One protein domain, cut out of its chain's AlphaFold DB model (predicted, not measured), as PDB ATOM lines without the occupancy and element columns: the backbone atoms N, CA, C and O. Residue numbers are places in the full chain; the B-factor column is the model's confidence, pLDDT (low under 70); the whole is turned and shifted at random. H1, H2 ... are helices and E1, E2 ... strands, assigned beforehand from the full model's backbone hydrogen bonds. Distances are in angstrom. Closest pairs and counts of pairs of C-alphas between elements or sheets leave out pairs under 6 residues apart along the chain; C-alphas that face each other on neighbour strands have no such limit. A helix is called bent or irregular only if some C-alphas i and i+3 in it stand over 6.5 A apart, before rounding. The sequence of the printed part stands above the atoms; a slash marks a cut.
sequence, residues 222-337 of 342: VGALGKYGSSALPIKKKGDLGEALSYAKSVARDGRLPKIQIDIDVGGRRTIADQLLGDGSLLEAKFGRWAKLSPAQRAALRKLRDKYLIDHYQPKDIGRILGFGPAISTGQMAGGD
ATOM      1  N   VAL A 222     129.890  96.388 142.626       39.28
ATOM      2  CA  VAL A 222     130.548  97.704 142.494       39.28
ATOM      3  C   VAL A 222     130.514  98.153 141.033       39.28
ATOM      4  O   VAL A 222     130.248  99.316 140.732       39.28
ATOM      5  N   GLY A 223     130.646  97.185 140.120       41.47
ATOM      6  CA  GLY A 223     130.490  97.389 138.689       41.47
ATOM      7  C   GLY A 223     129.150  97.995 138.268       41.47
ATOM      8  O   GLY A 223     129.101  98.890 137.420       41.47
ATOM      9  N   ALA A 224     128.057  97.534 138.877       43.34
ATOM     10  CA  ALA A 224     126.719  98.030 138.588       43.34
ATOM     11  C   ALA A 224     126.508  99.438 139.160       43.34
ATOM     12  O   ALA A 224     126.066 100.326 138.432       43.34
ATOM     13  N   LEU A 225     126.883  99.672 140.422       42.19
ATOM     14  CA  LEU A 225     126.754 100.986 141.068       42.19
ATOM     15  C   LEU A 225     127.608 102.054 140.375       42.19
ATOM     16  O   LEU A 225     127.102 103.135 140.078       42.19
ATOM     17  N   GLY A 226     128.852 101.725 140.018       58.41
ATOM     18  CA  GLY A 226     129.726 102.610 139.250       58.41
ATOM     19  C   GLY A 226     129.138 102.960 137.881       58.41
ATOM     20  O   GLY A 226     129.156 104.122 137.473       58.41
ATOM     21  N   LYS A 227     128.526 101.987 137.194       66.12
ATOM     22  CA  LYS A 227     127.854 102.205 135.906       66.12
ATOM     23  C   LYS A 227     126.619 103.100 136.035       66.12
ATOM     24  O   LYS A 227     126.488 104.049 135.267       66.12
ATOM     25  N   TYR A 228     125.712 102.807 136.968       66.19
ATOM     26  CA  TYR A 228     124.478 103.584 137.135       66.19
ATOM     27  C   TYR A 228     124.774 104.997 137.644       66.19
ATOM     28  O   TYR A 228     124.339 105.962 137.013       66.19
ATOM     29  N   GLY A 229     125.592 105.126 138.692       68.06
ATOM     30  CA  GLY A 229     125.967 106.413 139.274       68.06
ATOM     31  C   GLY A 229     126.650 107.330 138.264       68.06
ATOM     32  O   GLY A 229     126.189 108.444 138.031       68.06
ATOM     33  N   SER A 230     127.677 106.840 137.565       70.94
ATOM     34  CA  SER A 230     128.393 107.661 136.578       70.94
ATOM     35  C   SER A 230     127.554 108.008 135.345       70.94
ATOM     36  O   SER A 230     127.725 109.071 134.746       70.94
ATOM     37  N   SER A 231     126.601 107.150 134.965       73.69
ATOM     38  CA  SER A 231     125.694 107.430 133.850       73.69
ATOM     39  C   SER A 231     124.667 108.522 134.159       73.69
ATOM     40  O   SER A 231     124.263 109.232 133.236       73.69
ATOM     41  N   ALA A 232     124.299 108.702 135.431       76.12
ATOM     42  CA  ALA A 232     123.349 109.718 135.880       76.12
ATOM     43  C   ALA A 232     123.986 111.104 136.083       76.12
ATOM     44  O   ALA A 232     123.271 112.093 136.219       76.12
ATOM     45  N   LEU A 233     125.321 111.202 136.067       72.62
ATOM     46  CA  LEU A 233     126.015 112.470 136.284       72.62
ATOM     47  C   LEU A 233     125.688 113.516 135.196       72.62
ATOM     48  O   LEU A 233     125.604 113.166 134.005       72.62
ATOM     49  N   PRO A 234     125.568 114.806 135.566       79.56
ATOM     50  CA  PRO A 234     125.533 115.909 134.610       79.56
ATOM     51  C   PRO A 234     126.754 115.901 133.678       79.56
ATOM     52  O   PRO A 234     127.825 115.431 134.057       79.56
ATOM     53  N   ILE A 235     126.616 116.461 132.468       78.94
ATOM     54  CA  ILE A 235     127.674 116.458 131.435       78.94
ATOM     55  C   ILE A 235     129.001 117.015 131.966       78.94
ATOM     56  O   ILE A 235     130.039 116.403 131.739       78.94
ATOM     57  N   LYS A 236     128.964 118.120 132.724       77.00
ATOM     58  CA  LYS A 236     130.166 118.719 133.322       77.00
ATOM     59  C   LYS A 236     130.886 117.740 134.257       77.00
ATOM     60  O   LYS A 236     132.051 117.449 134.052       77.00
ATOM     61  N   LYS A 237     130.152 117.125 135.191       76.69
ATOM     62  CA  LYS A 237     130.694 116.144 136.149       76.69
ATOM     63  C   LYS A 237     131.209 114.865 135.484       76.69
ATOM     64  O   LYS A 237     132.103 114.217 136.013       76.69
ATOM     65  N   LYS A 238     130.651 114.489 134.330       76.75
ATOM     66  CA  LYS A 238     131.198 113.411 133.495       76.75
ATOM     67  C   LYS A 238     132.552 113.795 132.903       76.75
ATOM     68  O   LYS A 238     133.439 112.953 132.904       76.75
ATOM     69  N   GLY A 239     132.697 115.035 132.432       74.56
ATOM     70  CA  GLY A 239     133.981 115.595 131.997       74.56
ATOM     71  C   GLY A 239     135.027 115.499 133.103       74.56
ATOM     72  O   GLY A 239     135.999 114.767 132.935       74.56
ATOM     73  N   ASP A 240     134.730 116.087 134.266       77.12
ATOM     74  CA  ASP A 240     135.609 116.070 135.446       77.12
ATOM     75  C   ASP A 240     136.039 114.632 135.822       77.12
ATOM     76  O   ASP A 240     137.203 114.357 136.111       77.12
ATOM     77  N   LEU A 241     135.102 113.675 135.775       75.00
ATOM     78  CA  LEU A 241     135.376 112.266 136.065       75.00
ATOM     79  C   LEU A 241     136.283 111.605 135.017       75.00
ATOM     80  O   LEU A 241     137.149 110.811 135.371       75.00
ATOM     81  N   GLY A 242     136.089 111.909 133.732       75.94
ATOM     82  CA  GLY A 242     136.963 111.429 132.661       75.94
ATOM     83  C   GLY A 242     138.386 111.964 132.792       75.94
ATOM     84  O   GLY A 242     139.339 111.198 132.643       75.94
ATOM     85  N   GLU A 243     138.528 113.250 133.118       75.88
ATOM     86  CA  GLU A 243     139.822 113.898 133.349       75.88
ATOM     87  C   GLU A 243     140.550 113.266 134.540       75.88
ATOM     88  O   GLU A 243     141.708 112.870 134.406       75.88
ATOM     89  N   ALA A 244     139.857 113.068 135.667       74.31
ATOM     90  CA  ALA A 244     140.413 112.408 136.846       74.31
ATOM     91  C   ALA A 244     140.859 110.961 136.566       74.31
ATOM     92  O   ALA A 244     141.948 110.554 136.975       74.31
ATOM     93  N   LEU A 245     140.055 110.181 135.831       77.75
ATOM     94  CA  LEU A 245     140.409 108.805 135.457       77.75
ATOM     95  C   LEU A 245     141.616 108.757 134.514       77.75
ATOM     96  O   LEU A 245     142.496 107.913 134.693       77.75
ATOM     97  N   SER A 246     141.678 109.677 133.550       75.62
ATOM     98  CA  SER A 246     142.824 109.815 132.642       75.62
ATOM     99  C   SER A 246     144.073 110.215 133.409       75.62
ATOM    100  O   SER A 246     145.144 109.671 133.178       75.62
ATOM    101  N   TYR A 247     143.938 111.130 134.370       77.19
ATOM    102  CA  TYR A 247     145.045 111.593 135.200       77.19
ATOM    103  C   TYR A 247     145.626 110.447 136.023       77.19
ATOM    104  O   TYR A 247     146.826 110.187 135.966       77.19
ATOM    105  N   ALA A 248     144.767 109.700 136.723       71.81
ATOM    106  CA  ALA A 248     145.177 108.525 137.481       71.81
ATOM    107  C   ALA A 248     145.860 107.479 136.584       71.81
ATOM    108  O   ALA A 248     146.898 106.929 136.953       71.81
ATOM    109  N   LYS A 249     145.324 107.242 135.378       77.88
ATOM    110  CA  LYS A 249     145.921 106.328 134.395       77.88
ATOM    111  C   LYS A 249     147.287 106.817 133.902       77.88
ATOM    112  O   LYS A 249     148.206 106.008 133.824       77.88
ATOM    113  N   SER A 250     147.447 108.108 133.616       73.50
ATOM    114  CA  SER A 250     148.720 108.715 133.201       73.50
ATOM    115  C   SER A 250     149.782 108.621 134.293       73.50
ATOM    116  O   SER A 250     150.907 108.210 134.012       73.50
ATOM    117  N   VAL A 251     149.422 108.914 135.547       67.06
ATOM    118  CA  VAL A 251     150.328 108.762 136.698       67.06
ATOM    119  C   VAL A 251     150.733 107.301 136.880       67.06
ATOM    120  O   VAL A 251     151.913 107.016 137.066       67.06
ATOM    121  N   ALA A 252     149.787 106.367 136.770       69.19
ATOM    122  CA  ALA A 252     150.078 104.940 136.864       69.19
ATOM    123  C   ALA A 252     150.964 104.434 135.711       69.19
ATOM    124  O   ALA A 252     151.794 103.552 135.923       69.19
ATOM    125  N   ARG A 253     150.800 104.981 134.496       76.12
ATOM    126  CA  ARG A 253     151.580 104.589 133.314       76.12
ATOM    127  C   ARG A 253     153.004 105.142 133.347       76.12
ATOM    128  O   ARG A 253     153.941 104.395 133.088       76.12
ATOM    129  N   ASP A 254     153.155 106.427 133.662       74.69
ATOM    130  CA  ASP A 254     154.412 107.155 133.450       74.69
ATOM    131  C   ASP A 254     155.150 107.480 134.764       74.69
ATOM    132  O   ASP A 254     156.277 107.976 134.732       74.69
ATOM    133  N   GLY A 255     154.526 107.247 135.927       69.00
ATOM    134  CA  GLY A 255     155.084 107.576 137.245       69.00
ATOM    135  C   GLY A 255     155.305 109.076 137.471       69.00
ATOM    136  O   GLY A 255     156.034 109.471 138.380       69.00
ATOM    137  N   ARG A 256     154.725 109.925 136.617       70.94
ATOM    138  CA  ARG A 256     154.903 111.380 136.605       70.94
ATOM    139  C   ARG A 256     153.548 112.065 136.534       70.94
ATOM    140  O   ARG A 256     152.628 111.558 135.898       70.94
ATOM    141  N   LEU A 257     153.451 113.237 137.155       67.75
ATOM    142  CA  LEU A 257     152.258 114.074 137.063       67.75
ATOM    143  C   LEU A 257     152.199 114.682 135.650       67.75
ATOM    144  O   LEU A 257     153.135 115.394 135.267       67.75
ATOM    145  N   PRO A 258     151.152 114.401 134.854       77.81
ATOM    146  CA  PRO A 258     151.000 115.017 133.542       77.81
ATOM    147  C   PRO A 258     150.744 116.522 133.694       77.81
ATOM    148  O   PRO A 258     150.135 116.967 134.669       77.81
ATOM    149  N   LYS A 259     151.176 117.321 132.711       82.06
ATOM    150  CA  LYS A 259     150.744 118.728 132.641       82.06
ATOM    151  C   LYS A 259     149.297 118.777 132.167       82.06
ATOM    152  O   LYS A 259     148.958 118.051 131.240       82.06
ATOM    153  N   ILE A 260     148.490 119.640 132.770       85.12
ATOM    154  CA  ILE A 260     147.048 119.740 132.517       85.12
ATOM    155  C   ILE A 260     146.765 120.904 131.552       85.12
ATOM    156  O   ILE A 260     147.434 121.932 131.635       85.12
ATOM    157  N   GLN A 261     145.777 120.738 130.665       85.50
ATOM    158  CA  GLN A 261     145.237 121.758 129.749       85.50
ATOM    159  C   GLN A 261     146.285 122.438 128.852       85.50
ATOM    160  O   GLN A 261     146.734 123.558 129.092       85.50
ATOM    161  N   ILE A 262     146.641 121.768 127.758       91.56
ATOM    162  CA  ILE A 262     147.626 122.260 126.790       91.56
ATOM    163  C   ILE A 262     146.891 122.804 125.561       91.56
ATOM    164  O   ILE A 262     146.317 122.033 124.792       91.56
ATOM    165  N   ASP A 263     146.929 124.122 125.358       94.25
ATOM    166  CA  ASP A 263     146.467 124.754 124.115       94.25
ATOM    167  C   ASP A 263     147.453 124.454 122.977       94.25
ATOM    168  O   ASP A 263     148.658 124.698 123.089       94.25
ATOM    169  N   ILE A 264     146.934 123.913 121.879       93.06
ATOM    170  CA  ILE A 264     147.688 123.586 120.675       93.06
ATOM    171  C   ILE A 264     146.983 124.172 119.453       93.06
ATOM    172  O   ILE A 264     145.766 124.059 119.292       93.06
ATOM    173  N   ASP A 265     147.761 124.747 118.537       94.50
ATOM    174  CA  ASP A 265     147.278 125.109 117.207       94.50
ATOM    175  C   ASP A 265     147.646 124.013 116.206       94.50
ATOM    176  O   ASP A 265     148.818 123.753 115.917       94.50
ATOM    177  N   VAL A 266     146.623 123.369 115.645       90.50
ATOM    178  CA  VAL A 266     146.793 122.306 114.664       90.50
ATOM    179  C   VAL A 266     146.228 122.731 113.312       90.50
ATOM    180  O   VAL A 266     145.159 122.303 112.884       90.50
ATOM    181  N   GLY A 267     147.013 123.542 112.595       88.06
ATOM    182  CA  GLY A 267     146.679 123.986 111.236       88.06
ATOM    183  C   GLY A 267     145.649 125.116 111.202       88.06
ATOM    184  O   GLY A 267     144.698 125.044 110.427       88.06
ATOM    185  N   GLY A 268     145.821 126.126 112.059       91.50
ATOM    186  CA  GLY A 268     144.921 127.272 112.194       91.50
ATOM    187  C   GLY A 268     143.670 126.967 113.020       91.50
ATOM    188  O   GLY A 268     142.689 127.705 112.963       91.50
ATOM    189  N   ARG A 269     143.666 125.851 113.758       92.88
ATOM    190  CA  ARG A 269     142.563 125.432 114.629       92.88
ATOM    191  C   ARG A 269     143.121 125.161 116.012       92.88
ATOM    192  O   ARG A 269     143.869 124.202 116.193       92.88
ATOM    193  N   ARG A 270     142.714 125.985 116.976       95.50
ATOM    194  CA  ARG A 270     143.085 125.812 118.380       95.50
ATOM    195  C   ARG A 270     142.242 124.716 119.017       95.50
ATOM    196  O   ARG A 270     141.027 124.657 118.810       95.50
ATOM    197  N   THR A 271     142.888 123.842 119.768       95.50
ATOM    198  CA  THR A 271     142.239 122.877 120.654       95.50
ATOM    199  C   THR A 271     143.025 122.799 121.947       95.50
ATOM    200  O   THR A 271     144.224 123.039 121.956       95.50
ATOM    201  N   ILE A 272     142.352 122.443 123.031       94.88
ATOM    202  CA  ILE A 272     142.995 122.180 124.314       94.88
ATOM    203  C   ILE A 272     143.003 120.665 124.477       94.88
ATOM    204  O   ILE A 272     141.963 120.039 124.276       94.88
ATOM    205  N   ALA A 273     144.177 120.091 124.722       95.31
ATOM    206  CA  ALA A 273     144.316 118.709 125.165       95.31
ATOM    207  C   ALA A 273     144.309 118.677 126.693       95.31
ATOM    208  O   ALA A 273     144.927 119.540 127.322       95.31
ATOM    209  N   ASP A 274     143.662 117.680 127.285       92.81
ATOM    210  CA  ASP A 274     143.539 117.606 128.740       92.81
ATOM    211  C   ASP A 274     144.889 117.371 129.415       92.81
ATOM    212  O   ASP A 274     145.136 117.924 130.488       92.81
ATOM    213  N   GLN A 275     145.773 116.579 128.794       93.00
ATOM    214  CA  GLN A 275     147.056 116.200 129.385       93.00
ATOM    215  C   GLN A 275     148.217 116.163 128.379       93.00
ATOM    216  O   GLN A 275     148.049 115.770 127.226       93.00
ATOM    217  N   LEU A 276     149.421 116.515 128.842       93.75
ATOM    218  CA  LEU A 276     150.696 116.204 128.184       93.75
ATOM    219  C   LEU A 276     151.453 115.161 129.003       93.75
ATOM    220  O   LEU A 276     151.746 115.364 130.186       93.75
ATOM    221  N   LEU A 277     151.777 114.066 128.332       91.25
ATOM    222  CA  LEU A 277     152.387 112.869 128.886       91.25
ATOM    223  C   LEU A 277     153.915 112.979 128.913       91.25
ATOM    224  O   LEU A 277     154.509 113.862 128.288       91.25
ATOM    225  N   GLY A 278     154.570 112.076 129.648       86.06
ATOM    226  CA  GLY A 278     156.024 112.122 129.846       86.06
ATOM    227  C   GLY A 278     156.852 111.942 128.564       86.06
ATOM    228  O   GLY A 278     157.986 112.411 128.501       86.06
ATOM    229  N   ASP A 279     156.278 111.300 127.548       90.12
ATOM    230  CA  ASP A 279     156.849 111.060 126.213       90.12
ATOM    231  C   ASP A 279     156.547 112.191 125.202       90.12
ATOM    232  O   ASP A 279     156.902 112.114 124.019       90.12
ATOM    233  N   GLY A 280     155.877 113.253 125.662       92.69
ATOM    234  CA  GLY A 280     155.438 114.377 124.844       92.69
ATOM    235  C   GLY A 280     154.169 114.111 124.030       92.69
ATOM    236  O   GLY A 280     153.818 114.943 123.193       92.69
ATOM    237  N   SER A 281     153.492 112.981 124.238       94.69
ATOM    238  CA  SER A 281     152.180 112.713 123.647       94.69
ATOM    239  C   SER A 281     151.100 113.532 124.355       94.69
ATOM    240  O   SER A 281     151.152 113.765 125.563       94.69
ATOM    241  N   LEU A 282     150.110 113.990 123.599       95.50
ATOM    242  CA  LEU A 282     148.935 114.690 124.104       95.50
ATOM    243  C   LEU A 282     147.826 113.672 124.340       95.50
ATOM    244  O   LEU A 282     147.659 112.756 123.539       95.50
ATOM    245  N   LEU A 283     147.074 113.829 125.420       95.81
ATOM    246  CA  LEU A 283     145.985 112.937 125.790       95.81
ATOM    247  C   LEU A 283     144.702 113.741 125.991       95.81
ATOM    248  O   LEU A 283     144.685 114.736 126.713       95.81
ATOM    249  N   GLU A 284     143.634 113.278 125.353       96.00
ATOM    250  CA  GLU A 284     142.278 113.801 125.487       96.00
ATOM    251  C   GLU A 284     141.395 112.789 126.225       96.00
ATOM    252  O   GLU A 284     141.243 111.647 125.788       96.00
ATOM    253  N   ALA A 285     140.765 113.215 127.312       94.62
ATOM    254  CA  ALA A 285     139.872 112.421 128.131       94.62
ATOM    255  C   ALA A 285     138.420 112.582 127.669       94.62
ATOM    256  O   ALA A 285     137.872 113.681 127.593       94.62
ATOM    257  N   LYS A 286     137.723 111.474 127.413       94.62
ATOM    258  CA  LYS A 286     136.283 111.481 127.127       94.62
ATOM    259  C   LYS A 286     135.557 110.511 128.037       94.62
ATOM    260  O   LYS A 286     135.916 109.344 128.131       94.62
ATOM    261  N   PHE A 287     134.472 110.969 128.657       91.00
ATOM    262  CA  PHE A 287     133.624 110.119 129.485       91.00
ATOM    263  C   PHE A 287     132.188 110.047 128.971       91.00
ATOM    264  O   PHE A 287     131.493 111.054 128.833       91.00
ATOM    265  N   GLY A 288     131.696 108.826 128.784       89.44
ATOM    266  CA  GLY A 288     130.302 108.546 128.474       89.44
ATOM    267  C   GLY A 288     130.094 107.989 127.071       89.44
ATOM    268  O   GLY A 288     130.874 108.219 126.154       89.44
ATOM    269  N   ARG A 289     128.986 107.265 126.885       89.94
ATOM    270  CA  ARG A 289     128.655 106.572 125.624       89.94
ATOM    271  C   ARG A 289     128.604 107.500 124.404       89.94
ATOM    272  O   ARG A 289     128.854 107.057 123.292       89.94
ATOM    273  N   TRP A 290     128.254 108.762 124.627       90.25
ATOM    274  CA  TRP A 290     128.007 109.751 123.579       90.25
ATOM    275  C   TRP A 290     129.038 110.878 123.563       90.25
ATOM    276  O   TRP A 290     128.835 111.864 122.858       90.25
ATOM    277  N   ALA A 291     130.110 110.764 124.352       90.94
ATOM    278  CA  ALA A 291     131.182 111.742 124.324       90.94
ATOM    279  C   ALA A 291     131.847 111.706 122.945       90.94
ATOM    280  O   ALA A 291     132.287 110.649 122.498       90.94
ATOM    281  N   LYS A 292     131.861 112.856 122.270       95.06
ATOM    282  CA  LYS A 292     132.437 113.038 120.936       95.06
ATOM    283  C   LYS A 292     133.583 114.032 121.008       95.06
ATOM    284  O   LYS A 292     133.520 115.001 121.763       95.06
ATOM    285  N   LEU A 293     134.592 113.818 120.176       94.69
ATOM    286  CA  LEU A 293     135.640 114.804 119.938       94.69
ATOM    287  C   LEU A 293     135.070 116.038 119.232       94.69
ATOM    288  O   LEU A 293     134.259 115.927 118.299       94.69
ATOM    289  N   SER A 294     135.545 117.218 119.621       94.69
ATOM    290  CA  SER A 294     135.237 118.454 118.903       94.69
ATOM    291  C   SER A 294     135.806 118.416 117.468       94.69
ATOM    292  O   SER A 294     136.685 117.609 117.146       94.69
ATOM    293  N   PRO A 295     135.327 119.266 116.540       95.25
ATOM    294  CA  PRO A 295     135.921 119.372 115.205       95.25
ATOM    295  C   PRO A 295     137.426 119.691 115.212       95.25
ATOM    296  O   PRO A 295     138.144 119.210 114.333       95.25
ATOM    297  N   ALA A 296     137.900 120.469 116.193       95.25
ATOM    298  CA  ALA A 296     139.313 120.803 116.355       95.25
ATOM    299  C   ALA A 296     140.117 119.605 116.884       95.25
ATOM    300  O   ALA A 296     141.140 119.265 116.302       95.25
ATOM    301  N   GLN A 297     139.590 118.876 117.871       95.62
ATOM    302  CA  GLN A 297     140.202 117.644 118.394       95.62
ATOM    303  C   GLN A 297     140.302 116.555 117.320       95.62
ATOM    304  O   GLN A 297     141.323 115.891 117.193       95.62
ATOM    305  N   ARG A 298     139.289 116.415 116.453       95.94
ATOM    306  CA  ARG A 298     139.365 115.507 115.290       95.94
ATOM    307  C   ARG A 298     140.415 115.938 114.269       95.94
ATOM    308  O   ARG A 298     141.019 115.089 113.620       95.94
ATOM    309  N   ALA A 299     140.608 117.244 114.082       95.00
ATOM    310  CA  ALA A 299     141.681 117.747 113.230       95.00
ATOM    311  C   ALA A 299     143.058 117.471 113.855       95.00
ATOM    312  O   ALA A 299     143.954 117.026 113.141       95.00
ATOM    313  N   ALA A 300     143.181 117.646 115.175       95.12
ATOM    314  CA  ALA A 300     144.373 117.302 115.939       95.12
ATOM    315  C   ALA A 300     144.708 115.814 115.828       95.12
ATOM    316  O   ALA A 300     145.806 115.488 115.390       95.12
ATOM    317  N   LEU A 301     143.737 114.928 116.067       95.81
ATOM    318  CA  LEU A 301     143.898 113.481 115.920       95.81
ATOM    319  C   LEU A 301     144.401 113.088 114.521       95.81
ATOM    320  O   LEU A 301     145.364 112.340 114.394       95.81
ATOM    321  N   ARG A 302     143.807 113.635 113.448       95.50
ATOM    322  CA  ARG A 302     144.237 113.328 112.068       95.50
ATOM    323  C   ARG A 302     145.659 113.796 111.754       95.50
ATOM    324  O   ARG A 302     146.349 113.139 110.975       95.50
ATOM    325  N   LYS A 303     146.074 114.943 112.301       95.62
ATOM    326  CA  LYS A 303     147.377 115.556 112.003       95.62
ATOM    327  C   LYS A 303     148.499 115.017 112.891       95.62
ATOM    328  O   LYS A 303     149.594 114.808 112.387       95.62
ATOM    329  N   LEU A 304     148.230 114.796 114.174       94.69
ATOM    330  CA  LEU A 304     149.214 114.360 115.168       94.69
ATOM    331  C   LEU A 304     149.291 112.836 115.313       94.69
ATOM    332  O   LEU A 304     150.309 112.342 115.780       94.69
ATOM    333  N   ARG A 305     148.260 112.099 114.877       94.50
ATOM    334  CA  ARG A 305     148.222 110.630 114.859       94.50
ATOM    335  C   ARG A 305     148.587 110.024 116.221       94.50
ATOM    336  O   ARG A 305     147.866 110.230 117.188       94.50
ATOM    337  N   ASP A 306     149.703 109.310 116.290       95.06
ATOM    338  CA  ASP A 306     150.247 108.618 117.458       95.06
ATOM    339  C   ASP A 306     150.621 109.561 118.612       95.06
ATOM    340  O   ASP A 306     150.698 109.129 119.757       95.06
ATOM    341  N   LYS A 307     150.782 110.860 118.338       95.94
ATOM    342  CA  LYS A 307     151.044 111.891 119.353       95.94
ATOM    343  C   LYS A 307     149.781 112.465 120.005       95.94
ATOM    344  O   LYS A 307     149.921 113.303 120.889       95.94
ATOM    345  N   TYR A 308     148.574 112.092 119.570       96.19
ATOM    346  CA  TYR A 308     147.311 112.591 120.136       96.19
ATOM    347  C   TYR A 308     146.403 111.419 120.518       96.19
ATOM    348  O   TYR A 308     145.610 110.927 119.717       96.19
ATOM    349  N   LEU A 309     146.569 110.961 121.753       95.25
ATOM    350  CA  LEU A 309     145.886 109.821 122.345       95.25
ATOM    351  C   LEU A 309     144.504 110.221 122.864       95.25
ATOM    352  O   LEU A 309     144.282 111.363 123.271       95.25
ATOM    353  N   ILE A 310     143.576 109.266 122.882       95.06
ATOM    354  CA  ILE A 310     142.218 109.484 123.380       95.06
ATOM    355  C   ILE A 310     141.901 108.425 124.422       95.06
ATOM    356  O   ILE A 310     141.775 107.249 124.108       95.06
ATOM    357  N   ASP A 311     141.673 108.856 125.654       94.19
ATOM    358  CA  ASP A 311     141.162 107.978 126.692       94.19
ATOM    359  C   ASP A 311     139.642 108.092 126.764       94.19
ATOM    360  O   ASP A 311     139.076 109.015 127.355       94.19
ATOM    361  N   HIS A 312     138.954 107.133 126.137       93.69
ATOM    362  CA  HIS A 312     137.495 107.068 126.160       93.69
ATOM    363  C   HIS A 312     136.987 106.080 127.211       93.69
ATOM    364  O   HIS A 312     136.953 104.868 127.008       93.69
ATOM    365  N   TYR A 313     136.492 106.618 128.319       90.12
ATOM    366  CA  TYR A 313     135.845 105.855 129.375       90.12
ATOM    367  C   TYR A 313     134.339 105.761 129.157       90.12
ATOM    368  O   TYR A 313     133.638 106.753 128.930       90.12
ATOM    369  N   GLN A 314     133.796 104.560 129.307       90.94
ATOM    370  CA  GLN A 314     132.361 104.338 129.408       90.94
ATOM    371  C   GLN A 314     131.969 104.081 130.870       90.94
ATOM    372  O   GLN A 314     132.779 103.609 131.666       90.94
ATOM    373  N   PRO A 315     130.691 104.280 131.240       85.12
ATOM    374  CA  PRO A 315     130.206 103.940 132.578       85.12
ATOM    375  C   PRO A 315     130.516 102.496 133.004       85.12
ATOM    376  O   PRO A 315     130.751 102.218 134.175       85.12
ATOM    377  N   LYS A 316     130.555 101.560 132.044       83.56
ATOM    378  CA  LYS A 316     130.923 100.161 132.307       83.56
ATOM    379  C   LYS A 316     132.402  99.994 132.684       83.56
ATOM    380  O   LYS A 316     132.730  99.027 133.361       83.56
ATOM    381  N   ASP A 317     133.267 100.903 132.243       81.25
ATOM    382  CA  ASP A 317     134.708 100.830 132.470       81.25
ATOM    383  C   ASP A 317     135.058 101.287 133.881       81.25
ATOM    384  O   ASP A 317     135.899 100.659 134.503       81.25
ATOM    385  N   ILE A 318     134.314 102.235 134.462       72.56
ATOM    386  CA  ILE A 318     134.386 102.509 135.911       72.56
ATOM    387  C   ILE A 318     134.086 101.247 136.697       72.56
ATOM    388  O   ILE A 318     134.805 100.890 137.622       72.56
ATOM    389  N   GLY A 319     133.041 100.531 136.293       64.00
ATOM    390  CA  GLY A 319     132.697  99.293 136.958       64.00
ATOM    391  C   GLY A 319     133.760  98.198 136.841       64.00
ATOM    392  O   GLY A 319     133.840  97.338 137.711       64.00
ATOM    393  N   ARG A 320     134.578  98.237 135.784       67.25
ATOM    394  CA  ARG A 320     135.729  97.346 135.601       67.25
ATOM    395  C   ARG A 320     136.946  97.822 136.384       67.25
ATOM    396  O   ARG A 320     137.587  96.988 136.988       67.25
ATOM    397  N   ILE A 321     137.229  99.121 136.418       63.47
ATOM    398  CA  ILE A 321     138.340  99.713 137.181       63.47
ATOM    399  C   ILE A 321     138.126  99.518 138.686       63.47
ATOM    400  O   ILE A 321     139.049  99.178 139.408       63.47
ATOM    401  N   LEU A 322     136.892  99.691 139.160       52.91
ATOM    402  CA  LEU A 322     136.533  99.462 140.563       52.91
ATOM    403  C   LEU A 322     136.292  97.978 140.885       52.91
ATOM    404  O   LEU A 322     136.211  97.598 142.050       52.91
ATOM    405  N   GLY A 323     136.075  97.167 139.849       39.78
ATOM    406  CA  GLY A 323     135.697  95.760 139.946       39.78
ATOM    407  C   GLY A 323     136.768  94.792 139.456       39.78
ATOM    408  O   GLY A 323     136.461  93.607 139.363       39.78
ATOM    409  N   PHE A 324     137.966  95.274 139.133       41.66
ATOM    410  CA  PHE A 324     139.215  94.547 138.952       41.66
ATOM    411  C   PHE A 324     140.301  95.449 139.531       41.66
ATOM    412  O   PHE A 324     140.445  96.581 139.084       41.66
ATOM    413  N   GLY A 325     141.046  94.978 140.530       39.03
ATOM    414  CA  GLY A 325     142.143  95.742 141.119       39.03
ATOM    415  C   GLY A 325     143.211  96.173 140.104       39.03
ATOM    416  O   GLY A 325     143.112  95.819 138.930       39.03
ATOM    417  N   PRO A 326     144.294  96.856 140.531       37.12
ATOM    418  CA  PRO A 326     145.300  97.469 139.661       37.12
ATOM    419  C   PRO A 326     146.066  96.477 138.766       37.12
ATOM    420  O   PRO A 326     146.916  96.889 137.989       37.12
ATOM    421  N   ALA A 327     145.734  95.184 138.788       35.41
ATOM    422  CA  ALA A 327     146.179  94.180 137.827       35.41
ATOM    423  C   ALA A 327     145.536  94.317 136.427       35.41
ATOM    424  O   ALA A 327     145.522  93.355 135.656       35.41
ATOM    425  N   ILE A 328     145.019  95.492 136.052       41.97
ATOM    426  CA  ILE A 328     144.721  95.766 134.648       41.97
ATOM    427  C   ILE A 328     146.051  96.073 133.963       41.97
ATOM    428  O   ILE A 328     146.535  97.202 133.980       41.97
ATOM    429  N   SER A 329     146.638  95.044 133.346       37.03
ATOM    430  CA  SER A 329     147.708  95.246 132.371       37.03
ATOM    431  C   SER A 329     147.260  96.322 131.375       37.03
ATOM    432  O   SER A 329     146.136  96.285 130.859       37.03
ATOM    433  N   THR A 330     148.135  97.286 131.110       45.19
ATOM    434  CA  THR A 330     147.969  98.370 130.129       45.19
ATOM    435  C   THR A 330     147.406  97.888 128.780       45.19
ATOM    436  O   THR A 330     146.730  98.652 128.093       45.19
ATOM    437  N   GLY A 331     147.571  96.601 128.442       37.69
ATOM    438  CA  GLY A 331     147.015  95.956 127.252       37.69
ATOM    439  C   GLY A 331     145.486  95.779 127.204       37.69
ATOM    440  O   GLY A 331     144.930  95.806 126.110       37.69
ATOM    441  N   GLN A 332     144.765  95.644 128.329       38.00
ATOM    442  CA  GLN A 332     143.292  95.476 128.299       38.00
ATOM    443  C   GLN A 332     142.511  96.801 128.264       38.00
ATOM    444  O   GLN A 332     141.376  96.818 127.789       38.00
ATOM    445  N   MET A 333     143.109  97.916 128.700       43.75
ATOM    446  CA  MET A 333     142.522  99.256 128.521       43.75
ATOM    447  C   MET A 333     142.814  99.863 127.143       43.75
ATOM    448  O   MET A 333     142.024 100.679 126.677       43.75
ATOM    449  N   ALA A 334     143.876  99.428 126.457       41.56
ATOM    450  CA  ALA A 334     144.180  99.840 125.081       41.56
ATOM    451  C   ALA A 334     143.125  99.366 124.053       41.56
ATOM    452  O   ALA A 334     142.985  99.942 122.982       41.56
ATOM    453  N   GLY A 335     142.313  98.352 124.384       37.22
ATOM    454  CA  GLY A 335     141.222  97.876 123.521       37.22
ATOM    455  C   GLY A 335     140.017  98.824 123.405       37.22
ATOM    456  O   GLY A 335     139.106  98.547 122.626       37.22
ATOM    457  N   GLY A 336     139.981  99.922 124.172       43.88
ATOM    458  CA  GLY A 336     138.950 100.965 124.072       43.88
ATOM    459  C   GLY A 336     139.088 101.878 122.846       43.88
ATOM    460  O   GLY A 336     138.108 102.515 122.461       43.88
ATOM    461  N   ASP A 337     140.256 101.887 122.194       46.88
ATOM    462  CA  ASP A 337     140.579 102.788 121.074       46.88
ATOM    463  C   ASP A 337     139.841 102.473 119.759       46.88
ATOM    464  O   ASP A 337     139.855 103.270 118.823       46.88
TER     465      ASP A 337
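AT A GLANCE: This is residues 222 to 337 of the 342 residues of an uncharacterized protein of Caulobacteraceae bacterium (UniProt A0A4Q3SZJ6). A strongly twisted four-stranded sheet forms the core, with the long helix H2 packed along E3 and the sheet curled round H3. H1 and H4 pair at one end of the longest axis, and H5 only grazes edge strand E4. The printed part has 116 residues, with named elements in the order H1 H2 E1 E2 E3 H3 E4 H4 H5; the mixed sheet runs E1 E2 E3 E4, and the class is mixed, helices and strands. The whole is compact, radius of gyration of the C-alphas 14.2 A, spanning 44 by 30 by 22 A.

IN THESE COORDINATES: The strands are E1, residues 259 to 265, E2, 270 to 276, E3, 282 to 287, and E4, 308 to 313. H2, residues 235 to 254, runs 28.4 A from C-alpha 235 at (127.674, 116.458, 131.435). H3, residues 295 to 307, is irregular: C-alphas 303 and 306 are 9.3 A apart. H1 is residues 222 to 232, H4 315 to 321, and H5 330 to 337, with C-alpha 337 at (140.579, 102.788, 121.074).

HOW THE PARTS SIT: E1, E2 and E3 form a meander of two hairpins, antiparallel neighbours in turn, with N 261 and O 274 2.9 A apart and N 283 and O 275 2.8 A. E3 and E4 are parallel, with N 286 and O 311 2.8 A apart; with H3 between them they form a strand-helix-strand unit with a right-handed crossover. H2 is on the sheet over E2 and E3, its closest C-alphas to E3 being Gly 242 and Phe 287, 4.8 A. H1 and H4 touch, closest C-alphas Gly 223 and Gly 319, 3.4 A. Every O i to N i+4 pair is within hydrogen-bond range in H1 and H2, but 7 of 9 in H3, 2 of 3 in H4 and 1 of 4 in H5, where 2 of 5 O i to N i+3 pairs are.

THE WHOLE: The farthest C-alphas, Val 222 and Gly 268, are 44.7 A apart. The printed part has no cut and no long link. Its mean pLDDT is 77.4, with residues 222 to 229, 251 to 252, 255, 257 and 319 to 337 under 70.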